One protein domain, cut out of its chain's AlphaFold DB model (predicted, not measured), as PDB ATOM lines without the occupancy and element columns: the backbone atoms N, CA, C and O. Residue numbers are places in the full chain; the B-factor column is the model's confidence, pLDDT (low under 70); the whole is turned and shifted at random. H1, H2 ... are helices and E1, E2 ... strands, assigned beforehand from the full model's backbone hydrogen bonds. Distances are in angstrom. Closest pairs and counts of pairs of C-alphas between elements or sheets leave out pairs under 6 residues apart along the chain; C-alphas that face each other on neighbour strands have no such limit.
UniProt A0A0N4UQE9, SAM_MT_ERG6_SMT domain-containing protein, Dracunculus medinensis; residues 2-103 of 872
ATOM      1  N   ASP A   2     116.910 -24.933 -89.653       35.14
ATOM      2  CA  ASP A   2     116.484 -25.304 -88.286       35.14
ATOM      3  C   ASP A   2     117.171 -24.514 -87.165       35.14
ATOM      4  O   ASP A   2     116.540 -24.152 -86.177       35.14
ATOM      5  N   HIS A   3     118.440 -24.134 -87.346       31.98
ATOM      6  CA  HIS A   3     119.134 -23.281 -86.376       31.98
ATOM      7  C   HIS A   3     118.587 -21.845 -86.304       31.98
ATOM      8  O   HIS A   3     118.624 -21.238 -85.238       31.98
ATOM      9  N   ILE A   4     118.063 -21.310 -87.414       34.05
ATOM     10  CA  ILE A   4     117.468 -19.964 -87.472       34.05
ATOM     11  C   ILE A   4     116.045 -20.000 -86.899       34.05
ATOM     12  O   ILE A   4     115.662 -19.097 -86.158       34.05
ATOM     13  N   LEU A   5     115.299 -21.082 -87.153       30.78
ATOM     14  CA  LEU A   5     113.992 -21.320 -86.535       30.78
ATOM     15  C   LEU A   5     114.110 -21.474 -85.007       30.78
ATOM     16  O   LEU A   5     113.375 -20.817 -84.277       30.78
ATOM     17  N   ASN A   6     115.096 -22.221 -84.502       29.87
ATOM     18  CA  ASN A   6     115.295 -22.367 -83.052       29.87
ATOM     19  C   ASN A   6     115.771 -21.085 -82.345       29.87
ATOM     20  O   ASN A   6     115.554 -20.938 -81.144       29.87
ATOM     21  N   LEU A   7     116.410 -20.149 -83.054       32.03
ATOM     22  CA  LEU A   7     116.806 -18.860 -82.477       32.03
ATOM     23  C   LEU A   7     115.641 -17.862 -82.409       32.03
ATOM     24  O   LEU A   7     115.566 -17.108 -81.441       32.03
ATOM     25  N   LEU A   8     114.719 -17.882 -83.378       33.32
ATOM     26  CA  LEU A   8     113.523 -17.026 -83.368       33.32
ATOM     27  C   LEU A   8     112.425 -17.549 -82.428       33.32
ATOM     28  O   LEU A   8     111.704 -16.749 -81.841       33.32
ATOM     29  N   PHE A   9     112.346 -18.868 -82.216       35.52
ATOM     30  CA  PHE A   9     111.403 -19.503 -81.287       35.52
ATOM     31  C   PHE A   9     112.038 -19.934 -79.960       35.52
ATOM     32  O   PHE A   9     111.523 -20.835 -79.295       35.52
ATOM     33  N   LYS A  10     113.108 -19.268 -79.495       37.04
ATOM     34  CA  LYS A  10     113.319 -19.188 -78.041       37.04
ATOM     35  C   LYS A  10     112.101 -18.463 -77.485       37.04
ATOM     36  O   LYS A  10     112.096 -17.238 -77.466       37.04
ATOM     37  N   GLY A  11     111.065 -19.240 -77.150       43.70
ATOM     38  CA  GLY A  11     109.737 -18.778 -76.766       43.70
ATOM     39  C   GLY A  11     109.888 -17.588 -75.846       43.70
ATOM     40  O   GLY A  11     110.375 -17.731 -74.722       43.70
ATOM     41  N   ALA A  12     109.615 -16.402 -76.386       48.49
ATOM     42  CA  ALA A  12     109.875 -15.164 -75.688       48.49
ATOM     43  C   ALA A  12     109.067 -15.207 -74.391       48.49
ATOM     44  O   ALA A  12     107.836 -15.289 -74.434       48.49
ATOM     45  N   LYS A  13     109.788 -15.255 -73.261       67.20
ATOM     46  CA  LYS A  13     109.255 -15.497 -71.916       67.20
ATOM     47  C   LYS A  13     108.033 -14.598 -71.712       67.20
ATOM     48  O   LYS A  13     108.154 -13.377 -71.720       67.20
ATOM     49  N   CYS A  14     106.851 -15.193 -71.642       77.31
ATOM     50  CA  CYS A  14     105.634 -14.486 -71.268       77.31
ATOM     51  C   CYS A  14     105.571 -14.378 -69.746       77.31
ATOM     52  O   CYS A  14     106.079 -15.254 -69.044       77.31
ATOM     53  N   ASP A  15     104.933 -13.324 -69.248       85.84
ATOM     54  CA  ASP A  15     104.765 -13.127 -67.812       85.84
ATOM     55  C   ASP A  15     103.571 -13.917 -67.273       85.84
ATOM     56  O   ASP A  15     103.672 -14.557 -66.233       85.84
ATOM     57  N   VAL A  16     102.441 -13.872 -67.986       87.32
ATOM     58  CA  VAL A  16     101.184 -14.520 -67.586       87.32
ATOM     59  C   VAL A  16     100.542 -15.161 -68.815       87.32
ATOM     60  O   VAL A  16     100.515 -14.560 -69.888       87.32
ATOM     61  N   ILE A  17     100.015 -16.378 -68.668       88.44
ATOM     62  CA  ILE A  17      99.272 -17.094 -69.713       88.44
ATOM     63  C   ILE A  17      97.839 -17.310 -69.226       88.44
ATOM     64  O   ILE A  17      97.629 -17.684 -68.076       88.44
ATOM     65  N   LEU A  18      96.865 -17.109 -70.110       89.79
ATOM     66  CA  LEU A  18      95.466 -17.452 -69.878       89.79
ATOM     67  C   LEU A  18      94.930 -18.206 -71.091       89.79
ATOM     68  O   LEU A  18      94.937 -17.684 -72.205       89.79
ATOM     69  N   SER A  19      94.459 -19.431 -70.877       89.67
ATOM     70  CA  SER A  19      93.771 -20.232 -71.890       89.67
ATOM     71  C   SER A  19      92.279 -20.288 -71.609       89.67
ATOM     72  O   SER A  19      91.882 -20.337 -70.450       89.67
ATOM     73  N   PHE A  20      91.456 -20.326 -72.649       90.45
ATOM     74  CA  PHE A  20      90.017 -20.491 -72.513       90.45
ATOM     75  C   PHE A  20      89.407 -21.114 -73.771       90.45
ATOM     76  O   PHE A  20      89.926 -20.947 -74.876       90.45
ATOM     77  N   SER A  21      88.294 -21.818 -73.606       89.17
ATOM     78  CA  SER A  21      87.564 -22.498 -74.667       89.17
ATOM     79  C   SER A  21      86.218 -21.835 -74.905       89.17
ATOM     80  O   SER A  21      85.518 -21.489 -73.952       89.17
ATOM     81  N   VAL A  22      85.839 -21.678 -76.172       86.09
ATOM     82  CA  VAL A  22      84.567 -21.063 -76.580       86.09
ATOM     83  C   VAL A  22      83.913 -21.834 -77.715       86.09
ATOM     84  O   VAL A  22      84.600 -22.440 -78.540       86.09
ATOM     85  N   TRP A  23      82.586 -21.766 -77.796       80.19
ATOM     86  CA  TRP A  23      81.851 -22.220 -78.973       80.19
ATOM     87  C   TRP A  23      81.715 -21.106 -80.004       80.19
ATOM     88  O   TRP A  23      81.174 -20.036 -79.712       80.19
ATOM     89  N   LEU A  24      82.116 -21.405 -81.236       73.69
ATOM     90  CA  LEU A  24      81.814 -20.589 -82.406       73.69
ATOM     91  C   LEU A  24      80.745 -21.264 -83.261       73.69
ATOM     92  O   LEU A  24      80.689 -22.491 -83.371       73.69
ATOM     93  N   HIS A  25      79.862 -20.444 -83.826       66.28
ATOM     94  CA  HIS A  25      78.784 -20.900 -84.685       66.28
ATOM     95  C   HIS A  25      79.037 -20.428 -86.114       66.28
ATOM     96  O   HIS A  25      78.824 -19.260 -86.426       66.28
ATOM     97  N   ASP A  26      79.417 -21.354 -86.992       58.25
ATOM     98  CA  ASP A  26      79.644 -21.070 -88.419       58.25
ATOM     99  C   ASP A  26      78.330 -21.107 -89.232       58.25
ATOM    100  O   ASP A  26      78.324 -21.336 -90.439       58.25
ATOM    101  N   GLY A  27      77.177 -20.970 -88.566       54.85
ATOM    102  CA  GLY A  27      75.835 -21.047 -89.162       54.85
ATOM    103  C   GLY A  27      75.308 -22.463 -89.439       54.85
ATOM    104  O   GLY A  27      74.108 -22.626 -89.631       54.85
ATOM    105  N   ILE A  28      76.168 -23.493 -89.436       54.76
ATOM    106  CA  ILE A  28      75.778 -24.900 -89.686       54.76
ATOM    107  C   ILE A  28      76.187 -25.816 -88.526       54.76
ATOM    108  O   ILE A  28      75.415 -26.672 -88.099       54.76
ATOM    109  N   LYS A  29      77.407 -25.643 -88.003       61.96
ATOM    110  CA  LYS A  29      77.956 -26.431 -86.894       61.96
ATOM    111  C   LYS A  29      78.446 -25.516 -85.782       61.96
ATOM    112  O   LYS A  29      78.838 -24.374 -86.021       61.96
ATOM    113  N   ARG A  30      78.402 -26.037 -84.559       69.55
ATOM    114  CA  ARG A  30      79.150 -25.490 -83.432       69.55
ATOM    115  C   ARG A  30      80.507 -26.192 -83.426       69.55
ATOM    116  O   ARG A  30      80.525 -27.419 -83.453       69.55
ATOM    117  N   ASN A  31      81.599 -25.432 -83.424       79.18
ATOM    118  CA  ASN A  31      82.962 -25.943 -83.246       79.18
ATOM    119  C   ASN A  31      83.584 -25.296 -82.002       79.18
ATOM    120  O   ASN A  31      83.395 -24.098 -81.770       79.18
ATOM    121  N   GLN A  32      84.290 -26.087 -81.192       85.19
ATOM    122  CA  GLN A  32      84.988 -25.574 -80.018       85.19
ATOM    123  C   GLN A  32      86.369 -25.059 -80.424       85.19
ATOM    124  O   GLN A  32      87.141 -25.753 -81.089       85.19
ATOM    125  N   GLU A  33      86.699 -23.858 -79.970       87.05
ATOM    126  CA  GLU A  33      88.027 -23.271 -80.101       87.05
ATOM    127  C   GLU A  33      88.695 -23.121 -78.753       87.05
ATOM    128  O   GLU A  33      88.072 -22.651 -77.806       87.05
ATOM    129  N   ASN A  34      89.985 -23.430 -78.710       88.23
ATOM    130  CA  ASN A  34      90.867 -23.130 -77.598       88.23
ATOM    131  C   ASN A  34      91.681 -21.885 -77.963       88.23
ATOM    132  O   ASN A  34      92.384 -21.855 -78.976       88.23
ATOM    133  N   ARG A  35      91.567 -20.844 -77.140       90.89
ATOM    134  CA  ARG A  35      92.266 -19.570 -77.300       90.89
ATOM    135  C   ARG A  35      93.240 -19.374 -76.152       90.89
ATOM    136  O   ARG A  35      92.912 -19.661 -75.005       90.89
ATOM    137  N   ILE A  36      94.431 -18.877 -76.455       91.25
ATOM    138  CA  ILE A  36      95.481 -18.601 -75.477       91.25
ATOM    139  C   ILE A  36      95.907 -17.144 -75.623       91.25
ATOM    140  O   ILE A  36      96.232 -16.690 -76.719       91.25
ATOM    141  N   LEU A  37      95.918 -16.425 -74.504       92.84
ATOM    142  CA  LEU A  37      96.453 -15.078 -74.367       92.84
ATOM    143  C   LEU A  37      97.755 -15.163 -73.572       92.84
ATOM    144  O   LEU A  37      97.754 -15.634 -72.433       92.84
ATOM    145  N   ARG A  38      98.867 -14.712 -74.156       93.92
ATOM    146  CA  ARG A  38     100.155 -14.596 -73.458       93.92
ATOM    147  C   ARG A  38     100.464 -13.118 -73.253       93.92
ATOM    148  O   ARG A  38     100.686 -12.384 -74.213       93.92
ATOM    149  N   PHE A  39     100.453 -12.689 -72.000       92.86
ATOM    150  CA  PHE A  39     100.647 -11.301 -71.599       92.86
ATOM    151  C   PHE A  39     102.125 -11.020 -71.322       92.86
ATOM    152  O   PHE A  39     102.805 -11.808 -70.653       92.86
ATOM    153  N   ARG A  40     102.608  -9.872 -71.803       90.73
ATOM    154  CA  ARG A  40     103.913  -9.302 -71.455       90.73
ATOM    155  C   ARG A  40     103.722  -7.893 -70.912       90.73
ATOM    156  O   ARG A  40     103.057  -7.065 -71.537       90.73
ATOM    157  N   PHE A  41     104.327  -7.618 -69.770       90.28
ATOM    158  CA  PHE A  41     104.263  -6.331 -69.087       90.28
ATOM    159  C   PHE A  41     105.584  -5.574 -69.238       90.28
ATOM    160  O   PHE A  41     106.615  -6.147 -69.588       90.28
ATOM    161  N   PHE A  42     105.563  -4.270 -68.976       86.92
ATOM    162  CA  PHE A  42     106.803  -3.522 -68.763       86.92
ATOM    163  C   PHE A  42     107.450  -3.933 -67.425       86.92
ATOM    164  O   PHE A  42     106.744  -4.271 -66.472       86.92
ATOM    165  N   ASP A  43     108.786  -3.893 -67.341       77.67
ATOM    166  CA  ASP A  43     109.577  -4.440 -66.217       77.67
ATOM    167  C   ASP A  43     109.251  -3.823 -64.837       77.67
ATOM    168  O   ASP A  43     109.659  -4.352 -63.806       77.67
ATOM    169  N   SER A  44     108.492  -2.725 -64.793       78.08
ATOM    170  CA  SER A  44     108.116  -2.003 -63.573       78.08
ATOM    171  C   SER A  44     106.964  -2.623 -62.769       78.08
ATOM    172  O   SER A  44     106.673  -2.128 -61.683       78.08
ATOM    173  N   ILE A  45     106.269  -3.645 -63.284       81.37
ATOM    174  CA  ILE A  45     105.029  -4.166 -62.680       81.37
ATOM    175  C   ILE A  45     105.305  -5.386 -61.795       81.37
ATOM    176  O   ILE A  45     105.928  -6.358 -62.230       81.37
ATOM    177  N   GLY A  46     104.809  -5.362 -60.555       83.12
ATOM    178  CA  GLY A  46     104.956  -6.469 -59.604       83.12
ATOM    179  C   GLY A  46     104.138  -7.708 -59.991       83.12
ATOM    180  O   GLY A  46     103.109  -7.599 -60.651       83.12
ATOM    181  N   HIS A  47     104.560  -8.898 -59.550       82.16
ATOM    182  CA  HIS A  47     103.931 -10.179 -59.924       82.16
ATOM    183  C   HIS A  47     102.409 -10.210 -59.682       82.16
ATOM    184  O   HIS A  47     101.642 -10.478 -60.603       82.16
ATOM    185  N   VAL A  48     101.957  -9.856 -58.474       82.20
ATOM    186  CA  VAL A  48     100.525  -9.825 -58.107       82.20
ATOM    187  C   VAL A  48      99.732  -8.865 -59.002       82.20
ATOM    188  O   VAL A  48      98.622  -9.164 -59.442       82.20
ATOM    189  N   GLU A  49     100.323  -7.715 -59.324       84.34
ATOM    190  CA  GLU A  49      99.695  -6.707 -60.172       84.34
ATOM    191  C   GLU A  49      99.562  -7.192 -61.626       84.34
ATOM    192  O   GLU A  49      98.511  -6.990 -62.236       84.34
ATOM    193  N   LYS A  50     100.555  -7.929 -62.154       88.60
ATOM    194  CA  LYS A  50     100.472  -8.571 -63.481       88.60
ATOM    195  C   LYS A  50      99.261  -9.503 -63.577       88.60
ATOM    196  O   LYS A  50      98.488  -9.412 -64.531       88.60
ATOM    197  N   HIS A  51      99.054 -10.363 -62.575       87.03
ATOM    198  CA  HIS A  51      97.901 -11.268 -62.535       87.03
ATOM    199  C   HIS A  51      96.573 -10.509 -62.460       87.03
ATOM    200  O   HIS A  51      95.653 -10.827 -63.216       87.03
ATOM    201  N   LYS A  52      96.489  -9.475 -61.613       85.05
ATOM    202  CA  LYS A  52      95.299  -8.618 -61.486       85.05
ATOM    203  C   LYS A  52      94.927  -7.960 -62.819       85.05
ATOM    204  O   LYS A  52      93.768  -8.012 -63.226       85.05
ATOM    205  N   ILE A  53      95.906  -7.385 -63.518       88.26
ATOM    206  CA  ILE A  53      95.689  -6.718 -64.807       88.26
ATOM    207  C   ILE A  53      95.280  -7.727 -65.887       88.26
ATOM    208  O   ILE A  53      94.327  -7.473 -66.618       88.26
ATOM    209  N   ALA A  54      95.951  -8.881 -65.978       89.07
ATOM    210  CA  ALA A  54      95.613  -9.923 -66.952       89.07
ATOM    211  C   ALA A  54      94.187 -10.470 -66.754       89.07
ATOM    212  O   ALA A  54      93.455 -10.664 -67.726       89.07
ATOM    213  N   GLN A  55      93.767 -10.674 -65.499       87.92
ATOM    214  CA  GLN A  55      92.400 -11.096 -65.186       87.92
ATOM    215  C   GLN A  55      91.382 -10.023 -65.573       87.92
ATOM    216  O   GLN A  55      90.392 -10.353 -66.221       87.92
ATOM    217  N   GLN A  56      91.634  -8.752 -65.242       85.60
ATOM    218  CA  GLN A  56      90.730  -7.662 -65.618       85.60
ATOM    219  C   GLN A  56      90.633  -7.505 -67.142       85.60
ATOM    220  O   GLN A  56      89.528  -7.392 -67.667       85.60
ATOM    221  N   PHE A  57      91.757  -7.607 -67.860       89.41
ATOM    222  CA  PHE A  57      91.782  -7.566 -69.324       89.41
ATOM    223  C   PHE A  57      90.892  -8.655 -69.920       89.41
ATOM    224  O   PHE A  57      90.062  -8.387 -70.788       89.41
ATOM    225  N   PHE A  58      91.039  -9.887 -69.429       88.60
ATOM    226  CA  PHE A  58      90.233 -11.007 -69.889       88.60
ATOM    227  C   PHE A  58      88.746 -10.819 -69.565       88.60
ATOM    228  O   PHE A  58      87.918 -10.987 -70.457       88.60
ATOM    229  N   LYS A  59      88.397 -10.393 -68.342       82.23
ATOM    230  CA  LYS A  59      87.004 -10.090 -67.959       82.23
ATOM    231  C   LYS A  59      86.387  -9.027 -68.863       82.23
ATOM    232  O   LYS A  59      85.296  -9.225 -69.398       82.23
ATOM    233  N   ASP A  60      87.109  -7.938 -69.109       81.72
ATOM    234  CA  ASP A  60      86.662  -6.879 -70.008       81.72
ATOM    235  C   ASP A  60      86.538  -7.375 -71.453       81.72
ATOM    236  O   ASP A  60      85.744  -6.836 -72.221       81.72
ATOM    237  N   LEU A  61      87.348  -8.351 -71.874       84.57
ATOM    238  CA  LEU A  61      87.302  -8.921 -73.220       84.57
ATOM    239  C   LEU A  61      86.066  -9.809 -73.408       84.57
ATOM    240  O   LEU A  61      85.413  -9.723 -74.451       84.57
ATOM    241  N   VAL A  62      85.731 -10.628 -72.404       80.19
ATOM    242  CA  VAL A  62      84.653 -11.625 -72.491       80.19
ATOM    243  C   VAL A  62      83.285 -11.133 -72.020       80.19
ATOM    244  O   VAL A  62      82.287 -11.761 -72.359       80.19
ATOM    245  N   SER A  63      83.201  -9.986 -71.335       72.66
ATOM    246  CA  SER A  63      81.931  -9.415 -70.842       72.66
ATOM    247  C   SER A  63      80.858  -9.221 -71.922       72.66
ATOM    248  O   SER A  63      79.667  -9.266 -71.635       72.66
ATOM    249  N   THR A  64      81.262  -9.035 -73.181       70.13
ATOM    250  CA  THR A  64      80.373  -9.199 -74.341       70.13
ATOM    251  C   THR A  64      81.166  -9.872 -75.446       70.13
ATOM    252  O   THR A  64      81.875  -9.209 -76.209       70.13
ATOM    253  N   PHE A  65      81.126 -11.197 -75.492       73.67
ATOM    254  CA  PHE A  65      82.045 -11.934 -76.344       73.67
ATOM    255  C   PHE A  65      81.796 -11.647 -77.838       73.67
ATOM    256  O   PHE A  65      80.669 -11.775 -78.322       73.67
ATOM    257  N   PRO A  66      82.823 -11.214 -78.591       72.36
ATOM    258  CA  PRO A  66      82.679 -10.930 -80.014       72.36
ATOM    259  C   PRO A  66      82.320 -12.175 -80.834       72.36
ATOM    260  O   PRO A  66      82.963 -13.214 -80.701       72.36
ATOM    261  N   LYS A  67      81.327 -12.045 -81.725       71.88
ATOM    262  CA  LYS A  67      80.796 -13.160 -82.535       71.88
ATOM    263  C   LYS A  67      81.751 -13.657 -83.622       71.88
ATOM    264  O   LYS A  67      81.592 -14.775 -84.093       71.88
ATOM    265  N   ASP A  68      82.711 -12.835 -84.033       80.16
ATOM    266  CA  ASP A  68      83.656 -13.127 -85.109       80.16
ATOM    267  C   ASP A  68      85.084 -12.689 -84.737       80.16
ATOM    268  O   ASP A  68      85.296 -11.854 -83.847       80.16
ATOM    269  N   TYR A  69      86.081 -13.237 -85.438       82.82
ATOM    270  CA  TYR A  69      87.492 -12.948 -85.174       82.82
ATOM    271  C   TYR A  69      87.873 -11.481 -85.375       82.82
ATOM    272  O   TYR A  69      88.716 -10.967 -84.642       82.82
ATOM    273  N   VAL A  70      87.274 -10.788 -86.347       84.92
ATOM    274  CA  VAL A  70      87.618  -9.390 -86.639       84.92
ATOM    275  C   VAL A  70      87.170  -8.505 -85.484       84.92
ATOM    276  O   VAL A  70      87.942  -7.671 -85.008       84.92
ATOM    277  N   THR A  71      85.949  -8.705 -84.991       85.08
ATOM    278  CA  THR A  71      85.423  -7.982 -83.830       85.08
ATOM    279  C   THR A  71      86.196  -8.342 -82.559       85.08
ATOM    280  O   THR A  71      86.490  -7.454 -81.755       85.08
ATOM    281  N   PHE A  72      86.610  -9.606 -82.406       86.81
ATOM    282  CA  PHE A  72      87.484 -10.046 -81.316       86.81
ATOM    283  C   PHE A  72      88.818  -9.294 -81.304       86.81
ATOM    284  O   PHE A  72      89.138  -8.625 -80.322       86.81
ATOM    285  N   LEU A  73      89.554  -9.315 -82.417       88.88
ATOM    286  CA  LEU A  73      90.844  -8.633 -82.534       88.88
ATOM    287  C   LEU A  73      90.708  -7.110 -82.394       88.88
ATOM    288  O   LEU A  73      91.527  -6.480 -81.727       88.88
ATOM    289  N   LYS A  74      89.648  -6.503 -82.950       88.14
ATOM    290  CA  LYS A  74      89.355  -5.071 -82.759       88.14
ATOM    291  C   LYS A  74      89.152  -4.712 -81.288       88.14
ATOM    292  O   LYS A  74      89.630  -3.664 -80.859       88.14
ATOM    293  N   ARG A  75      88.467  -5.560 -80.514       86.65
ATOM    294  CA  ARG A  75      88.244  -5.336 -79.079       86.65
ATOM    295  C   ARG A  75      89.549  -5.414 -78.291       86.65
ATOM    296  O   ARG A  75      89.815  -4.498 -77.516       86.65
ATOM    297  N   VAL A  76      90.382  -6.424 -78.555       89.38
ATOM    298  CA  VAL A  76      91.727  -6.542 -77.960       89.38
ATOM    299  C   VAL A  76      92.559  -5.293 -78.267       89.38
ATOM    300  O   VAL A  76      93.089  -4.669 -77.350       89.38
ATOM    301  N   MET A  77      92.635  -4.875 -79.538       88.76
ATOM    302  CA  MET A  77      93.387  -3.675 -79.931       88.76
ATOM    303  C   MET A  77      92.873  -2.420 -79.218       88.76
ATOM    304  O   MET A  77      93.671  -1.629 -78.721       88.76
ATOM    305  N   LYS A  78      91.548  -2.249 -79.121       87.83
ATOM    306  CA  LYS A  78      90.941  -1.109 -78.425       87.83
ATOM    307  C   LYS A  78      91.303  -1.096 -76.936       87.83
ATOM    308  O   LYS A  78      91.669  -0.046 -76.425       87.83
ATOM    309  N   GLN A  79      91.244  -2.242 -76.255       88.21
ATOM    310  CA  GLN A  79      91.626  -2.347 -74.842       88.21
ATOM    311  C   GLN A  79      93.099  -1.987 -74.618       88.21
ATOM    312  O   GLN A  79      93.400  -1.192 -73.728       88.21
ATOM    313  N   LEU A  80      94.001  -2.498 -75.464       86.29
ATOM    314  CA  LEU A  80      95.425  -2.151 -75.407       86.29
ATOM    315  C   LEU A  80      95.676  -0.652 -75.627       86.29
ATOM    316  O   LEU A  80      96.570  -0.091 -75.006       86.29
ATOM    317  N   GLN A  81      94.869   0.010 -76.462       86.78
ATOM    318  CA  GLN A  81      94.982   1.449 -76.719       86.78
ATOM    319  C   GLN A  81      94.379   2.335 -75.618       86.78
ATOM    320  O   GLN A  81      94.826   3.470 -75.469       86.78
ATOM    321  N   SER A  82      93.345   1.879 -74.894       74.50
ATOM    322  CA  SER A  82      92.515   2.772 -74.065       74.50
ATOM    323  C   SER A  82      92.402   2.425 -72.577       74.50
ATOM    324  O   SER A  82      91.642   3.094 -71.883       74.50
ATOM    325  N   GLY A  83      93.098   1.408 -72.062       77.23
ATOM    326  CA  GLY A  83      92.980   1.052 -70.635       77.23
ATOM    327  C   GLY A  83      94.144   0.283 -70.015       77.23
ATOM    328  O   GLY A  83      94.204   0.171 -68.795       77.23
ATOM    329  N   TYR A  84      95.082  -0.219 -70.820       88.32
ATOM    330  CA  TYR A  84      96.067  -1.210 -70.379       88.32
ATOM    331  C   TYR A  84      97.510  -0.825 -70.734       88.32
ATOM    332  O   TYR A  84      98.283  -1.644 -71.213       88.32
ATOM    333  N   ASN A  85      97.898   0.424 -70.469       84.07
ATOM    334  CA  ASN A  85      99.208   0.979 -70.853       84.07
ATOM    335  C   ASN A  85     100.417   0.253 -70.226       84.07
ATOM    336  O   ASN A  85     101.546   0.431 -70.675       84.07
ATOM    337  N   THR A  86     100.200  -0.529 -69.167       87.01
ATOM    338  CA  THR A  86     101.221  -1.356 -68.504       87.01
ATOM    339  C   THR A  86     101.472  -2.688 -69.220       87.01
ATOM    340  O   THR A  86     102.512  -3.315 -68.996       87.01
ATOM    341  N   LEU A  87     100.549  -3.115 -70.089       88.17
ATOM    342  CA  LEU A  87     100.727  -4.245 -70.992       88.17
ATOM    343  C   LEU A  87     101.520  -3.786 -72.215       88.17
ATOM    344  O   LEU A  87     101.106  -2.899 -72.958       88.17
ATOM    345  N   ARG A  88     102.668  -4.421 -72.431       88.09
ATOM    346  CA  ARG A  88     103.529  -4.176 -73.587       88.09
ATOM    347  C   ARG A  88     103.024  -4.918 -74.819       88.09
ATOM    348  O   ARG A  88     103.066  -4.383 -75.922       88.09
ATOM    349  N   GLU A  89     102.603  -6.164 -74.636       88.88
ATOM    350  CA  GLU A  89     102.201  -7.053 -75.723       88.88
ATOM    351  C   GLU A  89     101.223  -8.114 -75.209       88.88
ATOM    352  O   GLU A  89     101.353  -8.603 -74.082       88.88
ATOM    353  N   VAL A  90     100.259  -8.484 -76.053       90.94
ATOM    354  CA  VAL A  90      99.386  -9.643 -75.847       90.94
ATOM    355  C   VAL A  90      99.459 -10.502 -77.099       90.94
ATOM    356  O   VAL A  90      98.951 -10.126 -78.154       90.94
ATOM    357  N   GLU A  91     100.116 -11.647 -76.977       92.63
ATOM    358  CA  GLU A  91     100.185 -12.647 -78.037       92.63
ATOM    359  C   GLU A  91      98.927 -13.518 -77.967       92.63
ATOM    360  O   GLU A  91      98.558 -14.002 -76.895       92.63
ATOM    361  N   ILE A  92      98.258 -13.695 -79.105       92.08
ATOM    362  CA  ILE A  92      96.993 -14.422 -79.202       92.08
ATOM    363  C   ILE A  92      97.198 -15.633 -80.100       92.08
ATOM    364  O   ILE A  92      97.573 -15.496 -81.262       92.08
ATOM    365  N   ASP A  93      96.894 -16.805 -79.565       91.10
ATOM    366  CA  ASP A  93      96.918 -18.078 -80.276       91.10
ATOM    367  C   ASP A  93      95.499 -18.660 -80.270       91.10
ATOM    368  O   ASP A  93      94.857 -18.745 -79.221       91.10
ATOM    369  N   ILE A  94      94.973 -18.981 -81.448       89.40
ATOM    370  CA  ILE A  94      93.598 -19.443 -81.651       89.40
ATOM    371  C   ILE A  94      93.662 -20.715 -82.481       89.40
ATOM    372  O   ILE A  94      94.193 -20.713 -83.592       89.40
ATOM    373  N   ARG A  95      93.073 -21.791 -81.961       89.23
ATOM    374  CA  ARG A  95      93.000 -23.073 -82.660       89.23
ATOM    375  C   ARG A  95      91.704 -23.803 -82.338       89.23
ATOM    376  O   ARG A  95      91.172 -23.672 -81.238       89.23
ATOM    377  N   PHE A  96      91.231 -24.630 -83.263       86.82
ATOM    378  CA  PHE A  96      90.166 -25.582 -82.954       86.82
ATOM    379  C   PHE A  96      90.647 -26.615 -81.930       86.82
ATOM    380  O   PHE A  96      91.810 -27.035 -81.957       86.82
ATOM    381  N   ALA A  97      89.756 -26.999 -81.019       83.65
ATOM    382  CA  ALA A  97      90.021 -28.046 -80.046       83.65
ATOM    383  C   ALA A  97      90.238 -29.386 -80.766       83.65
ATOM    384  O   ALA A  97      89.507 -29.732 -81.696       83.65
ATOM    385  N   LYS A  98      91.265 -30.125 -80.347       85.13
ATOM    386  CA  LYS A  98      91.528 -31.489 -80.824       85.13
ATOM    387  C   LYS A  98      90.713 -32.494 -80.017       85.13
ATOM    388  O   LYS A  98      90.288 -32.186 -78.904       85.13
ATOM    389  N   ASP A  99      90.573 -33.713 -80.530       74.93
ATOM    390  CA  ASP A  99      90.033 -34.831 -79.755       74.93
ATOM    391  C   ASP A  99      90.827 -34.991 -78.443       74.93
ATOM    392  O   ASP A  99      92.056 -35.084 -78.458       74.93
ATOM    393  N   GLY A 100      90.123 -34.949 -77.308       74.85
ATOM    394  CA  GLY A 100      90.698 -34.923 -75.953       74.85
ATOM    395  C   GLY A 100      90.815 -33.531 -75.308       74.85
ATOM    396  O   GLY A 100      90.952 -33.448 -74.095       74.85
ATOM    397  N   GLU A 101      90.707 -32.443 -76.079       75.65
ATOM    398  CA  GLU A 101      90.645 -31.058 -75.565       75.65
ATOM    399  C   GLU A 101      89.217 -30.471 -75.613       75.65
ATOM    400  O   GLU A 101      89.017 -29.280 -75.356       75.65
ATOM    401  N   ILE A 102      88.228 -31.277 -76.009       80.42
ATOM    402  CA  ILE A 102      86.826 -30.868 -76.141       80.42
ATOM    403  C   ILE A 102      86.145 -30.981 -74.776       80.42
ATOM    404  O   ILE A 102      86.154 -32.042 -74.158       80.42
ATOM    405  N   TYR A 103      85.522 -29.893 -74.336       78.07
ATOM    406  CA  TYR A 103      84.724 -29.841 -73.120       78.07
ATOM    407  C   TYR A 103      83.243 -29.994 -73.460       78.07
ATOM    408  O   TYR A 103      82.752 -29.429 -74.441       78.07
TER     409      TYR A 103
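What this domain is: This is residues 2 to 103 of the 872 residues of the protein "SAM_MT_ERG6_SMT domain-containing protein" of Dracunculus medinensis (UniProt A0A0N4UQE9). A twisted sheet of three long strands has two helices over one face, making two layers: H2 runs slantwise over E2, and H3 lies beside the strands, near E3. Residues 2 to 11, of which 2 to 8 belong to H1, stick out as a free arm. The printed part has 102 residues, in the order H1 E1 E2 H2 H3 E3; the sheet order is E1 - E2 - E3, all antiparallel, and the class is mixed, helices and strands. It is only just loose, close to compact, with a radius of gyration of the C-alphas of 15.4 A and spans of 47 by 39 by 23 A.

How they stand to each other: H1, residues 2 to 8, is not on the sheet. E1, residues 16 to 25, and E2, residues 30 to 41, form a hairpin, with N 20 and O 35 2.8 A apart. H2, residues 47 to 62, is on the sheet at a height of 8.7 A, at 33 degrees to E2 on the local plane; the closest C-alphas of the two are those of Phe 39 and Ala 54, 7.0 A. H3, residues 69 to 82, only just touches H2, with 3 pairs of C-alphas within 8 A, the closest Leu 61 and Val 76 at 6.9 A; they run opposite ways at a steep tilt of 46 degrees. E3, residues 87 to 96, is antiparallel to E2, with N 36 and O 93 2.8 A apart. In H1, H2 and H3 every O i to N i+4 pair is within hydrogen-bond range.

Where its parts are: H1 begins at C-alpha 2 (116.484, -25.304, -88.286) and is 10.1 A long. E1 is 28.9 A, E2 34.7 A, H2 23.1 A, H3 19.9 A and E3 26.6 A, ending at C-alpha 96 (90.166, -25.582, -82.954).

The domain as a whole: The C-alphas farthest apart, Ile 28 and Ser 44, are 47.5 A apart. The printed part has no cut and no long link. Confidence is under 70 at residues 2 to 13 and 25 to 30.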